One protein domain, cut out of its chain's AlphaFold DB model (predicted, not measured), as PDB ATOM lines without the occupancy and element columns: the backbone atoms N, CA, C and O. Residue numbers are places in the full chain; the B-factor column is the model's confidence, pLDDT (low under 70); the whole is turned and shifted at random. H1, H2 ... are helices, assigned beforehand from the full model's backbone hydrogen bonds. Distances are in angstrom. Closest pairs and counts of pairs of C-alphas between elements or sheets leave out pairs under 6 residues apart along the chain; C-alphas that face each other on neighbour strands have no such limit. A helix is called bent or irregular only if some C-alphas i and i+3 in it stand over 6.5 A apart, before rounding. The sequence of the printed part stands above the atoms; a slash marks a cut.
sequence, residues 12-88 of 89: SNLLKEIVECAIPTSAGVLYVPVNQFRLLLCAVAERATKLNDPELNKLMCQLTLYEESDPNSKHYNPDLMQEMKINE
ATOM      1  N   SER A  12     -77.459 -39.313-162.400       92.00
ATOM      2  CA  SER A  12     -76.113 -39.370-161.812       92.00
ATOM      3  C   SER A  12     -76.112 -39.842-160.353       92.00
ATOM      4  O   SER A  12     -75.315 -40.709-159.998       92.00
ATOM      5  N   ASN A  13     -77.032 -39.334-159.527       92.62
ATOM      6  CA  ASN A  13     -77.134 -39.735-158.123       92.62
ATOM      7  C   ASN A  13     -77.672 -41.158-157.991       92.62
ATOM      8  O   ASN A  13     -77.146 -41.923-157.195       92.62
ATOM      9  N   LEU A  14     -78.652 -41.550-158.809       93.12
ATOM     10  CA  LEU A  14     -79.151 -42.925-158.823       93.12
ATOM     11  C   LEU A  14     -78.039 -43.927-159.165       93.12
ATOM     12  O   LEU A  14     -77.895 -44.939-158.489       93.12
ATOM     13  N   LEU A  15     -77.238 -43.651-160.198       92.56
ATOM     14  CA  LEU A  15     -76.128 -44.529-160.579       92.56
ATOM     15  C   LEU A  15     -75.061 -44.601-159.482       92.56
ATOM     16  O   LEU A  15     -74.515 -45.677-159.236       92.56
ATOM     17  N   LYS A  16     -74.795 -43.481-158.802       89.19
ATOM     18  CA  LYS A  16     -73.908 -43.439-157.639       89.19
ATOM     19  C   LYS A  16     -74.439 -44.316-156.500       89.19
ATOM     20  O   LYS A  16     -73.714 -45.182-156.030       89.19
ATOM     21  N   GLU A  17     -75.709 -44.164-156.134       89.69
ATOM     22  CA  GLU A  17     -76.376 -44.978-155.105       89.69
ATOM     23  C   GLU A  17     -76.367 -46.475-155.448       89.69
ATOM     24  O   GLU A  17     -76.130 -47.314-154.583       89.69
ATOM     25  N   ILE A  18     -76.561 -46.839-156.720       88.00
ATOM     26  CA  ILE A  18     -76.466 -48.239-157.160       88.00
ATOM     27  C   ILE A  18     -75.069 -48.800-156.864       88.00
ATOM     28  O   ILE A  18     -74.950 -49.898-156.325       88.00
ATOM     29  N   VAL A  19     -74.022 -48.049-157.201       85.38
ATOM     30  CA  VAL A  19     -72.628 -48.475-157.023       85.38
ATOM     31  C   VAL A  19     -72.212 -48.500-155.554       85.38
ATOM     32  O   VAL A  19     -71.474 -49.398-155.156       85.38
ATOM     33  N   GLU A  20     -72.663 -47.530-154.760       83.81
ATOM     34  CA  GLU A  20     -72.220 -47.343-153.374       83.81
ATOM     35  C   GLU A  20     -73.055 -48.132-152.355       83.81
ATOM     36  O   GLU A  20     -72.500 -48.622-151.372       83.81
ATOM     37  N   CYS A  21     -74.364 -48.285-152.582       79.69
ATOM     38  CA  CYS A  21     -75.300 -48.808-151.581       79.69
ATOM     39  C   CYS A  21     -75.932 -50.151-151.969       79.69
ATOM     40  O   CYS A  21     -76.217 -50.969-151.093       79.69
ATOM     41  N   ALA A  22     -76.184 -50.398-153.260       71.25
ATOM     42  CA  ALA A  22     -76.921 -51.592-153.690       71.25
ATOM     43  C   ALA A  22     -76.028 -52.827-153.895       71.25
ATOM     44  O   ALA A  22     -76.527 -53.950-153.991       71.25
ATOM     45  N   ILE A  23     -74.713 -52.631-153.980       69.12
ATOM     46  CA  ILE A  23     -73.752 -53.669-154.342       69.12
ATOM     47  C   ILE A  23     -72.811 -53.893-153.148       69.12
ATOM     48  O   ILE A  23     -72.212 -52.930-152.669       69.12
ATOM     49  N   PRO A  24     -72.650 -55.134-152.643       75.12
ATOM     50  CA  PRO A  24     -71.678 -55.422-151.593       75.12
ATOM     51  C   PRO A  24     -70.299 -54.888-151.989       75.12
ATOM     52  O   PRO A  24     -69.904 -55.022-153.144       75.12
ATOM     53  N   THR A  25     -69.531 -54.342-151.048       65.19
ATOM     54  CA  THR A  25     -68.200 -53.749-151.298       65.19
ATOM     55  C   THR A  25     -67.218 -54.688-152.016       65.19
ATOM     56  O   THR A  25     -66.258 -54.228-152.628       65.19
ATOM     57  N   SER A  26     -67.467 -56.000-151.998       64.00
ATOM     58  CA  SER A  26     -66.723 -57.018-152.750       64.00
ATOM     59  C   SER A  26     -67.032 -57.070-154.258       64.00
ATOM     60  O   SER A  26     -66.299 -57.718-155.003       64.00
ATOM     61  N   ALA A  27     -68.075 -56.392-154.736       64.06
ATOM     62  CA  ALA A  27     -68.562 -56.441-156.115       64.06
ATOM     63  C   ALA A  27     -68.230 -55.166-156.919       64.06
ATOM     64  O   ALA A  27     -69.007 -54.703-157.757       64.06
ATOM     65  N   GLY A  28     -66.996 -54.667-156.762       69.38
ATOM     66  CA  GLY A  28     -66.415 -53.603-157.599       69.38
ATOM     67  C   GLY A  28     -66.433 -53.892-159.110       69.38
ATOM     68  O   GLY A  28     -66.242 -52.981-159.914       69.38
ATOM     69  N   VAL A  29     -66.743 -55.130-159.517       80.81
ATOM     70  CA  VAL A  29     -66.971 -55.531-160.916       80.81
ATOM     71  C   VAL A  29     -68.047 -54.693-161.617       80.81
ATOM     72  O   VAL A  29     -67.974 -54.505-162.827       80.81
ATOM     73  N   LEU A  30     -69.019 -54.148-160.878       82.50
ATOM     74  CA  LEU A  30     -70.101 -53.341-161.449       82.50
ATOM     75  C   LEU A  30     -69.773 -51.844-161.559       82.50
ATOM     76  O   LEU A  30     -70.452 -51.132-162.295       82.50
ATOM     77  N   TYR A  31     -68.699 -51.366-160.922       85.00
ATOM     78  CA  TYR A  31     -68.279 -49.964-161.019       85.00
ATOM     79  C   TYR A  31     -67.976 -49.567-162.470       85.00
ATOM     80  O   TYR A  31     -68.454 -48.549-162.972       85.00
ATOM     81  N   VAL A  32     -67.203 -50.409-163.160       89.12
ATOM     82  CA  VAL A  32     -66.784 -50.186-164.549       89.12
ATOM     83  C   VAL A  32     -67.984 -50.101-165.505       89.12
ATOM     84  O   VAL A  32     -68.104 -49.079-166.184       89.12
ATOM     85  N   PRO A  33     -68.898 -51.092-165.572       92.19
ATOM     86  CA  PRO A  33     -70.042 -51.015-166.475       92.19
ATOM     87  C   PRO A  33     -71.013 -49.883-166.120       92.19
ATOM     88  O   PRO A  33     -71.525 -49.239-167.034       92.19
ATOM     89  N   VAL A  34     -71.233 -49.570-164.834       92.12
ATOM     90  CA  VAL A  34     -72.097 -48.436-164.455       92.12
ATOM     91  C   VAL A  34     -71.485 -47.106-164.893       92.12
ATOM     92  O   VAL A  34     -72.184 -46.260-165.454       92.12
ATOM     93  N   ASN A  35     -70.175 -46.921-164.715       89.94
ATOM     94  CA  ASN A  35     -69.513 -45.711-165.192       89.94
ATOM     95  C   ASN A  35     -69.525 -45.624-166.729       89.94
ATOM     96  O   ASN A  35     -69.760 -44.546-167.270       89.94
ATOM     97  N   GLN A  36     -69.349 -46.743-167.441       95.19
ATOM     98  CA  GLN A  36     -69.471 -46.773-168.901       95.19
ATOM     99  C   GLN A  36     -70.882 -46.386-169.362       95.19
ATOM    100  O   GLN A  36     -71.037 -45.607-170.302       95.19
ATOM    101  N   PHE A  37     -71.915 -46.886-168.681       96.06
ATOM    102  CA  PHE A  37     -73.299 -46.524-168.967       96.06
ATOM    103  C   PHE A  37     -73.558 -45.030-168.731       96.06
ATOM    104  O   PHE A  37     -74.139 -44.370-169.591       96.06
ATOM    105  N   ARG A  38     -73.044 -44.465-167.631       94.31
ATOM    106  CA  ARG A  38     -73.105 -43.020-167.361       94.31
ATOM    107  C   ARG A  38     -72.494 -42.199-168.501       94.31
ATOM    108  O   ARG A  38     -73.105 -41.230-168.939       94.31
ATOM    109  N   LEU A  39     -71.320 -42.590-169.002       95.31
ATOM    110  CA  LEU A  39     -70.664 -41.900-170.120       95.31
ATOM    111  C   LEU A  39     -71.495 -41.960-171.409       95.31
ATOM    112  O   LEU A  39     -71.594 -40.961-172.121       95.31
ATOM    113  N   LEU A  40     -72.126 -43.103-171.696       97.88
ATOM    114  CA  LEU A  40     -73.029 -43.234-172.841       97.88
ATOM    115  C   LEU A  40     -74.249 -42.318-172.709       97.88
ATOM    116  O   LEU A  40     -74.628 -41.684-173.689       97.88
ATOM    117  N   LEU A  41     -74.831 -42.197-171.514       96.69
ATOM    118  CA  LEU A  41     -75.941 -41.272-171.271       96.69
ATOM    119  C   LEU A  41     -75.536 -39.811-171.505       96.69
ATOM    120  O   LEU A  41     -76.295 -39.076-172.129       96.69
ATOM    121  N   CYS A  42     -74.331 -39.404-171.090       94.44
ATOM    122  CA  CYS A  42     -73.806 -38.071-171.407       94.44
ATOM    123  C   CYS A  42     -73.679 -37.859-172.923       94.44
ATOM    124  O   CYS A  42     -74.138 -36.844-173.442       94.44
ATOM    125  N   ALA A  43     -73.131 -38.833-173.657       97.00
ATOM    126  CA  ALA A  43     -73.014 -38.743-175.114       97.00
ATOM    127  C   ALA A  43     -74.386 -38.677-175.814       97.00
ATOM    128  O   ALA A  43     -74.554 -37.956-176.801       97.00
ATOM    129  N   VAL A  44     -75.381 -39.407-175.298       96.25
ATOM    130  CA  VAL A  44     -76.769 -39.340-175.773       96.25
ATOM    131  C   VAL A  44     -77.361 -37.956-175.517       96.25
ATOM    132  O   VAL A  44     -77.940 -37.386-176.438       96.25
ATOM    133  N   ALA A  45     -77.165 -37.389-174.324       95.44
ATOM    134  CA  ALA A  45     -77.633 -36.049-173.983       95.44
ATOM    135  C   ALA A  45     -76.995 -34.979-174.885       95.44
ATOM    136  O   ALA A  45     -77.705 -34.182-175.493       95.44
ATOM    137  N   GLU A  46     -75.678 -35.024-175.098       96.31
ATOM    138  CA  GLU A  46     -75.005 -34.123-176.044       96.31
ATOM    139  C   GLU A  46     -75.551 -34.260-177.471       96.31
ATOM    140  O   GLU A  46     -75.674 -33.277-178.211       96.31
ATOM    141  N   ARG A  47     -75.855 -35.491-177.901       97.44
ATOM    142  CA  ARG A  47     -76.435 -35.723-179.224       97.44
ATOM    143  C   ARG A  47     -77.862 -35.187-179.306       97.44
ATOM    144  O   ARG A  47     -78.198 -34.607-180.338       97.44
ATOM    145  N   ALA A  48     -78.656 -35.344-178.252       95.94
ATOM    146  CA  ALA A  48     -79.999 -34.786-178.151       95.94
ATOM    147  C   ALA A  48     -79.978 -33.261-178.299       95.94
ATOM    148  O   ALA A  48     -80.695 -32.725-179.145       95.94
ATOM    149  N   THR A  49     -79.060 -32.583-177.602       93.38
ATOM    150  CA  THR A  49     -78.876 -31.129-177.721       93.38
ATOM    151  C   THR A  49     -78.565 -30.719-179.162       93.38
ATOM    152  O   THR A  49     -79.161 -29.782-179.684       93.38
ATOM    153  N   LYS A  50     -77.674 -31.451-179.848       96.88
ATOM    154  CA  LYS A  50     -77.305 -31.176-181.251       96.88
ATOM    155  C   LYS A  50     -78.449 -31.419-182.238       96.88
ATOM    156  O   LYS A  50     -78.499 -30.755-183.268       96.88
ATOM    157  N   LEU A  51     -79.308 -32.403-181.970       97.19
ATOM    158  CA  LEU A  51     -80.501 -32.668-182.780       97.19
ATOM    159  C   LEU A  51     -81.595 -31.622-182.535       97.19
ATOM    160  O   LEU A  51     -82.397 -31.381-183.432       97.19
ATOM    161  N   ASN A  52     -81.590 -30.999-181.352       93.31
ATOM    162  CA  ASN A  52     -82.569 -30.012-180.909       93.31
ATOM    163  C   ASN A  52     -84.021 -30.510-181.030       93.31
ATOM    164  O   ASN A  52     -84.924 -29.761-181.397       93.31
ATOM    165  N   ASP A  53     -84.229 -31.796-180.746       93.25
ATOM    166  CA  ASP A  53     -85.557 -32.396-180.720       93.25
ATOM    167  C   ASP A  53     -86.243 -32.069-179.378       93.25
ATOM    168  O   ASP A  53     -85.691 -32.406-178.322       93.25
ATOM    169  N   PRO A  54     -87.413 -31.398-179.381       91.00
ATOM    170  CA  PRO A  54     -88.062 -30.955-178.148       91.00
ATOM    171  C   PRO A  54     -88.428 -32.100-177.196       91.00
ATOM    172  O   PRO A  54     -88.214 -31.982-175.990       91.00
ATOM    173  N   GLU A  55     -88.926 -33.220-177.724       91.25
ATOM    174  CA  GLU A  55     -89.349 -34.367-176.914       91.25
ATOM    175  C   GLU A  55     -88.145 -35.090-176.306       91.25
ATOM    176  O   GLU A  55     -88.135 -35.437-175.123       91.25
ATOM    177  N   LEU A  56     -87.075 -35.258-177.081       92.75
ATOM    178  CA  LEU A  56     -85.843 -35.861-176.593       92.75
ATOM    179  C   LEU A  56     -85.177 -34.986-175.527       92.75
ATOM    180  O   LEU A  56     -84.751 -35.500-174.493       92.75
ATOM    181  N   ASN A  57     -85.132 -33.668-175.730       93.25
ATOM    182  CA  ASN A  57     -84.632 -32.727-174.727       93.25
ATOM    183  C   ASN A  57     -85.473 -32.775-173.447       93.25
ATOM    184  O   ASN A  57     -84.919 -32.753-172.345       93.25
ATOM    185  N   LYS A  58     -86.796 -32.928-173.580       91.69
ATOM    186  CA  LYS A  58     -87.688 -33.102-172.435       91.69
ATOM    187  C   LYS A  58     -87.315 -34.346-171.621       91.69
ATOM    188  O   LYS A  58     -87.207 -34.264-170.395       91.69
ATOM    189  N   LEU A  59     -87.050 -35.472-172.289       92.19
ATOM    190  CA  LEU A  59     -86.578 -36.701-171.639       92.19
ATOM    191  C   LEU A  59     -85.226 -36.496-170.940       92.19
ATOM    192  O   LEU A  59     -85.059 -36.933-169.801       92.19
ATOM    193  N   MET A  60     -84.274 -35.798-171.571       95.00
ATOM    194  CA  MET A  60     -82.968 -35.515-170.955       95.00
ATOM    195  C   MET A  60     -83.111 -34.680-169.675       95.00
ATOM    196  O   MET A  60     -82.469 -34.986-168.668       95.00
ATOM    197  N   CYS A  61     -84.007 -33.689-169.669       93.19
ATOM    198  CA  CYS A  61     -84.328 -32.903-168.477       93.19
ATOM    199  C   CYS A  61     -85.027 -33.731-167.379       93.19
ATOM    200  O   CYS A  61     -84.762 -33.548-166.190       93.19
ATOM    201  N   GLN A  62     -85.920 -34.662-167.741       91.94
ATOM    202  CA  GLN A  62     -86.566 -35.568-166.774       91.94
ATOM    203  C   GLN A  62     -85.568 -36.532-166.110       91.94
ATOM    204  O   GLN A  62     -85.737 -36.875-164.935       91.94
ATOM    205  N   LEU A  63     -84.531 -36.927-166.854       94.44
ATOM    206  CA  LEU A  63     -83.405 -37.739-166.389       94.44
ATOM    207  C   LEU A  63     -82.308 -36.921-165.688       94.44
ATOM    208  O   LEU A  63     -81.302 -37.497-165.259       94.44
ATOM    209  N   THR A  64     -82.469 -35.600-165.580       95.25
ATOM    210  CA  THR A  64     -81.464 -34.697-165.008       95.25
ATOM    211  C   THR A  64     -80.090 -34.867-165.675       95.25
ATOM    212  O   THR A  64     -79.058 -34.954-165.012       95.25
ATOM    213  N   LEU A  65     -80.077 -35.009-167.005       95.38
ATOM    214  CA  LEU A  65     -78.844 -35.111-167.797       95.38
ATOM    215  C   LEU A  65     -78.360 -33.749-168.308       95.38
ATOM    216  O   LEU A  65     -77.213 -33.639-168.732       95.38
ATOM    217  N   TYR A  66     -79.215 -32.725-168.247       95.44
ATOM    218  CA  TYR A  66     -78.858 -31.333-168.511       95.44
ATOM    219  C   TYR A  66     -78.668 -30.571-167.207       95.44
ATOM    220  O   TYR A  66     -79.449 -30.737-166.265       95.44
ATOM    221  N   GLU A  67     -77.657 -29.710-167.163       94.00
ATOM    222  CA  GLU A  67     -77.326 -28.928-165.970       94.00
ATOM    223  C   GLU A  67     -78.469 -27.989-165.573       94.00
ATOM    224  O   GLU A  67     -78.749 -27.821-164.390       94.00
ATOM    225  N   GLU A  68     -79.193 -27.452-166.552       94.38
ATOM    226  CA  GLU A  68     -80.352 -26.581-166.365       94.38
ATOM    227  C   GLU A  68     -81.516 -27.297-165.675       94.38
ATOM    228  O   GLU A  68     -82.370 -26.660-165.061       94.38
ATOM    229  N   SER A  69     -81.537 -28.629-165.738       93.50
ATOM    230  CA  SER A  69     -82.542 -29.466-165.087       93.50
ATOM    231  C   SER A  69     -82.094 -30.028-163.732       93.50
ATOM    232  O   SER A  69     -82.923 -30.581-163.002       93.50
ATOM    233  N   ASP A  70     -80.819 -29.882-163.361       94.25
ATOM    234  CA  ASP A  70     -80.266 -30.388-162.102       94.25
ATOM    235  C   ASP A  70     -80.422 -29.369-160.966       94.25
ATOM    236  O   ASP A  70     -79.766 -28.331-161.004       94.25
ATOM    237  N   PRO A  71     -81.226 -29.649-159.917       91.75
ATOM    238  CA  PRO A  71     -81.415 -28.726-158.797       91.75
ATOM    239  C   PRO A  71     -80.138 -28.454-157.984       91.75
ATOM    240  O   PRO A  71     -80.115 -27.504-157.204       91.75
ATOM    241  N   ASN A  72     -79.093 -29.272-158.137       92.75
ATOM    242  CA  ASN A  72     -77.796 -29.077-157.491       92.75
ATOM    243  C   ASN A  72     -76.804 -28.302-158.375       92.75
ATOM    244  O   ASN A  72     -75.719 -27.943-157.908       92.75
ATOM    245  N   SER A  73     -77.143 -28.050-159.643       94.50
ATOM    246  CA  SER A  73     -76.308 -27.273-160.553       94.50
ATOM    247  C   SER A  73     -76.438 -25.773-160.290       94.50
ATOM    248  O   SER A  73     -77.510 -25.253-159.985       94.50
ATOM    249  N   LYS A  74     -75.341 -25.036-160.500       96.19
ATOM    250  CA  LYS A  74     -75.350 -23.562-160.508       96.19
ATOM    251  C   LYS A  74     -76.125 -22.982-161.694       96.19
ATOM    252  O   LYS A  74     -76.485 -21.810-161.662       96.19
ATOM    253  N   HIS A  75     -76.340 -23.793-162.727       95.88
ATOM    254  CA  HIS A  75     -77.042 -23.426-163.951       95.88
ATOM    255  C   HIS A  75     -78.513 -23.854-163.941       95.88
ATOM    256  O   HIS A  75     -79.187 -23.714-164.957       95.88
ATOM    257  N   TYR A  76     -79.020 -24.352-162.806       95.44
ATOM    258  CA  TYR A  76     -80.408 -24.775-162.669       95.44
ATOM    259  C   TYR A  76     -81.390 -23.671-163.081       95.44
ATOM    260  O   TYR A  76     -81.340 -22.556-162.555       95.44
ATOM    261  N   ASN A  77     -82.316 -24.005-163.979       94.31
ATOM    262  CA  ASN A  77     -83.362 -23.109-164.449       94.31
ATOM    263  C   ASN A  77     -84.743 -23.634-164.000       94.31
ATOM    264  O   ASN A  77     -85.289 -24.552-164.621       94.31
ATOM    265  N   PRO A  78     -85.336 -23.078-162.928       90.81
ATOM    266  CA  PRO A  78     -86.637 -23.528-162.436       90.81
ATOM    267  C   PRO A  78     -87.787 -23.231-163.408       90.81
ATOM    268  O   PRO A  78     -88.755 -23.996-163.428       90.81
ATOM    269  N   ASP A  79     -87.674 -22.182-164.225       91.38
ATOM    270  CA  ASP A  79     -88.718 -21.772-165.168       91.38
ATOM    271  C   ASP A  79     -88.838 -22.788-166.310       91.38
ATOM    272  O   ASP A  79     -89.936 -23.260-166.609       91.38
ATOM    273  N   LEU A  80     -87.697 -23.252-166.838       87.38
ATOM    274  CA  LEU A  80     -87.632 -24.352-167.812       87.38
ATOM    275  C   LEU A  80     -88.380 -25.594-167.299       87.38
ATOM    276  O   LEU A  80     -89.139 -26.244-168.021       87.38
ATOM    277  N   MET A  81     -88.201 -25.916-166.016       85.19
ATOM    278  CA  MET A  81     -88.855 -27.071-165.405       85.19
ATOM    279  C   MET A  81     -90.360 -26.871-165.201       85.19
ATOM    280  O   MET A  81     -91.104 -27.855-165.149       85.19
ATOM    281  N   GLN A  82     -90.819 -25.629-165.051       84.38
ATOM    282  CA  GLN A  82     -92.236 -25.303-164.944       84.38
ATOM    283  C   GLN A  82     -92.923 -25.377-166.311       84.38
ATOM    284  O   GLN A  82     -93.988 -25.988-166.412       84.38
ATOM    285  N   GLU A  83     -92.291 -24.859-167.364       81.94
ATOM    286  CA  GLU A  83     -92.777 -24.945-168.748       81.94
ATOM    287  C   GLU A  83     -92.993 -26.399-169.190       81.94
ATOM    288  O   GLU A  83     -94.036 -26.746-169.748       81.94
ATOM    289  N   MET A  84     -92.061 -27.291-168.847       74.75
ATOM    290  CA  MET A  84     -92.172 -28.716-169.173       74.75
ATOM    291  C   MET A  84     -93.391 -29.413-168.549       74.75
ATOM    292  O   MET A  84     -93.871 -30.396-169.114       74.75
ATOM    293  N   LYS A  85     -93.883 -28.935-167.397       70.94
ATOM    294  CA  LYS A  85     -95.080 -29.480-166.732       70.94
ATOM    295  C   LYS A  85     -96.377 -28.986-167.371       70.94
ATOM    296  O   LYS A  85     -97.389 -29.670-167.279       70.94
ATOM    297  N   ILE A  86     -96.350 -27.804-167.986       57.69
ATOM    298  CA  ILE A  86     -97.526 -27.170-168.595       57.69
ATOM    299  C   ILE A  86     -97.882 -27.851-169.927       57.69
ATOM    300  O   ILE A  86     -99.057 -27.971-170.249       57.69
ATOM    301  N   ASN A  87     -96.891 -28.387-170.648       53.72
ATOM    302  CA  ASN A  87     -97.070 -29.042-171.952       53.72
ATOM    303  C   ASN A  87     -97.527 -30.521-171.877       53.72
ATOM    304  O   ASN A  87     -97.431 -31.245-172.863       53.72
ATOM    305  N   GLU A  88     -97.978 -31.008-170.715       54.03
ATOM    306  CA  GLU A  88     -98.541 -32.365-170.538       54.03
ATOM    307  C   GLU A  88    -100.084 -32.376-170.501       54.03
ATOM    308  O   GLU A  88    -100.695 -33.349-170.042       54.03
TER     309      GLU A  88
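This is residues 12 to 88 of the 89 residues of an uncharacterized protein of bacterium (UniProt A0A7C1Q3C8). One long helix, H2, runs along most of the length of the domain, with a shorter helix beside it at each end: H1 runs back along its first part, and H3 folds back beside its last part, forming two helical hairpins that share H2. A long stretch with no named element, residues 63 to 77, then leads to H4, a short helix that lies beyond H3, close to it and away from H2. The printed part has 77 residues with four named helices, in the order H1, H2, H3, H4, and no named strand; its class is all helix. It is loose, with a radius of gyration of the C-alphas of 14.8 A, and elongated, spanning 45 by 24 by 23 A.

The printed part begins with H1, residues 12 to 21, which a short link of 6 residues joins to H2, residues 28 to 51. H1 and H2 touch, and H2 does so with residues 30 to 38 alone; their closest C-alphas are those of Val 19 and Tyr 31, 6.1 A apart. They stand at a shallow tilt of 6 degrees and run opposite ways, a helical hairpin. A tight link of 2 residues follows, and then H3, residues 54 to 62. H2 touches H3 with residues 45 to 49 alone; the closest C-alphas are those of Ala 48 and Asn 57, 6.1 A apart. These two also form a helical hairpin, running opposite ways at a shallow tilt of 34 degrees, only just short of steep. After a long link of 15 residues comes H4, residues 78 to 86. It is close to H3 but not clearly touching, with 2 pairs of C-alphas within 8 A; the closest are those of Lys 58 and Met 84, 7.1 A apart. H3 and H4 stand at a steep tilt of 61 degrees, opposite ways. H1 and H3 are apart, and H4 is apart from both H1 and H2. In the backbones of H1 and H3 every O i to N i+4 pair is within hydrogen-bond range, while H2 has 18 of 20 such pairs and H4 has 4 of 5.

H1 runs from Ser 12, with its C-alpha at (-76.113, -39.370, -161.812), to Cys 21, 13.9 A from first to last C-alpha. H2 runs from Gly 28, C-alpha at (-66.415, -53.603, -157.599), to Leu 51, C-alpha at (-80.501, -32.668, -182.780). It is the longest helix, with 24 residues and 35.6 A between its first and last C-alphas. H2 is neither bent nor irregular, but only just: C-alphas 29 and 32 are 6.5 A apart. H3, Pro 54 to Gln 62, measures 12.4 A. H4, Pro 78 to Ile 86, measures 13.0 A and ends with C-alpha 86 at (-97.526, -27.170, -168.595).

The two C-alphas farthest apart are those of Ser 26 and Ile 86, at 45.7 A, while the C-alphas of Ser 12 and Glu 88, the first and last printed residues, are 25.1 A apart. The printed part has no cut. Its long link, between H3 and H4, is residues 63 to 77, whose C-alphas lie 3 to 16 A from the mean of the C-alphas. The mean pLDDT of the printed part is 88.1. Eight residues are under 70: residue 23, residues 25 to 28, of which Gly 28 belongs to H2, and residues 86 to 88, of which Ile 86 belongs to H4.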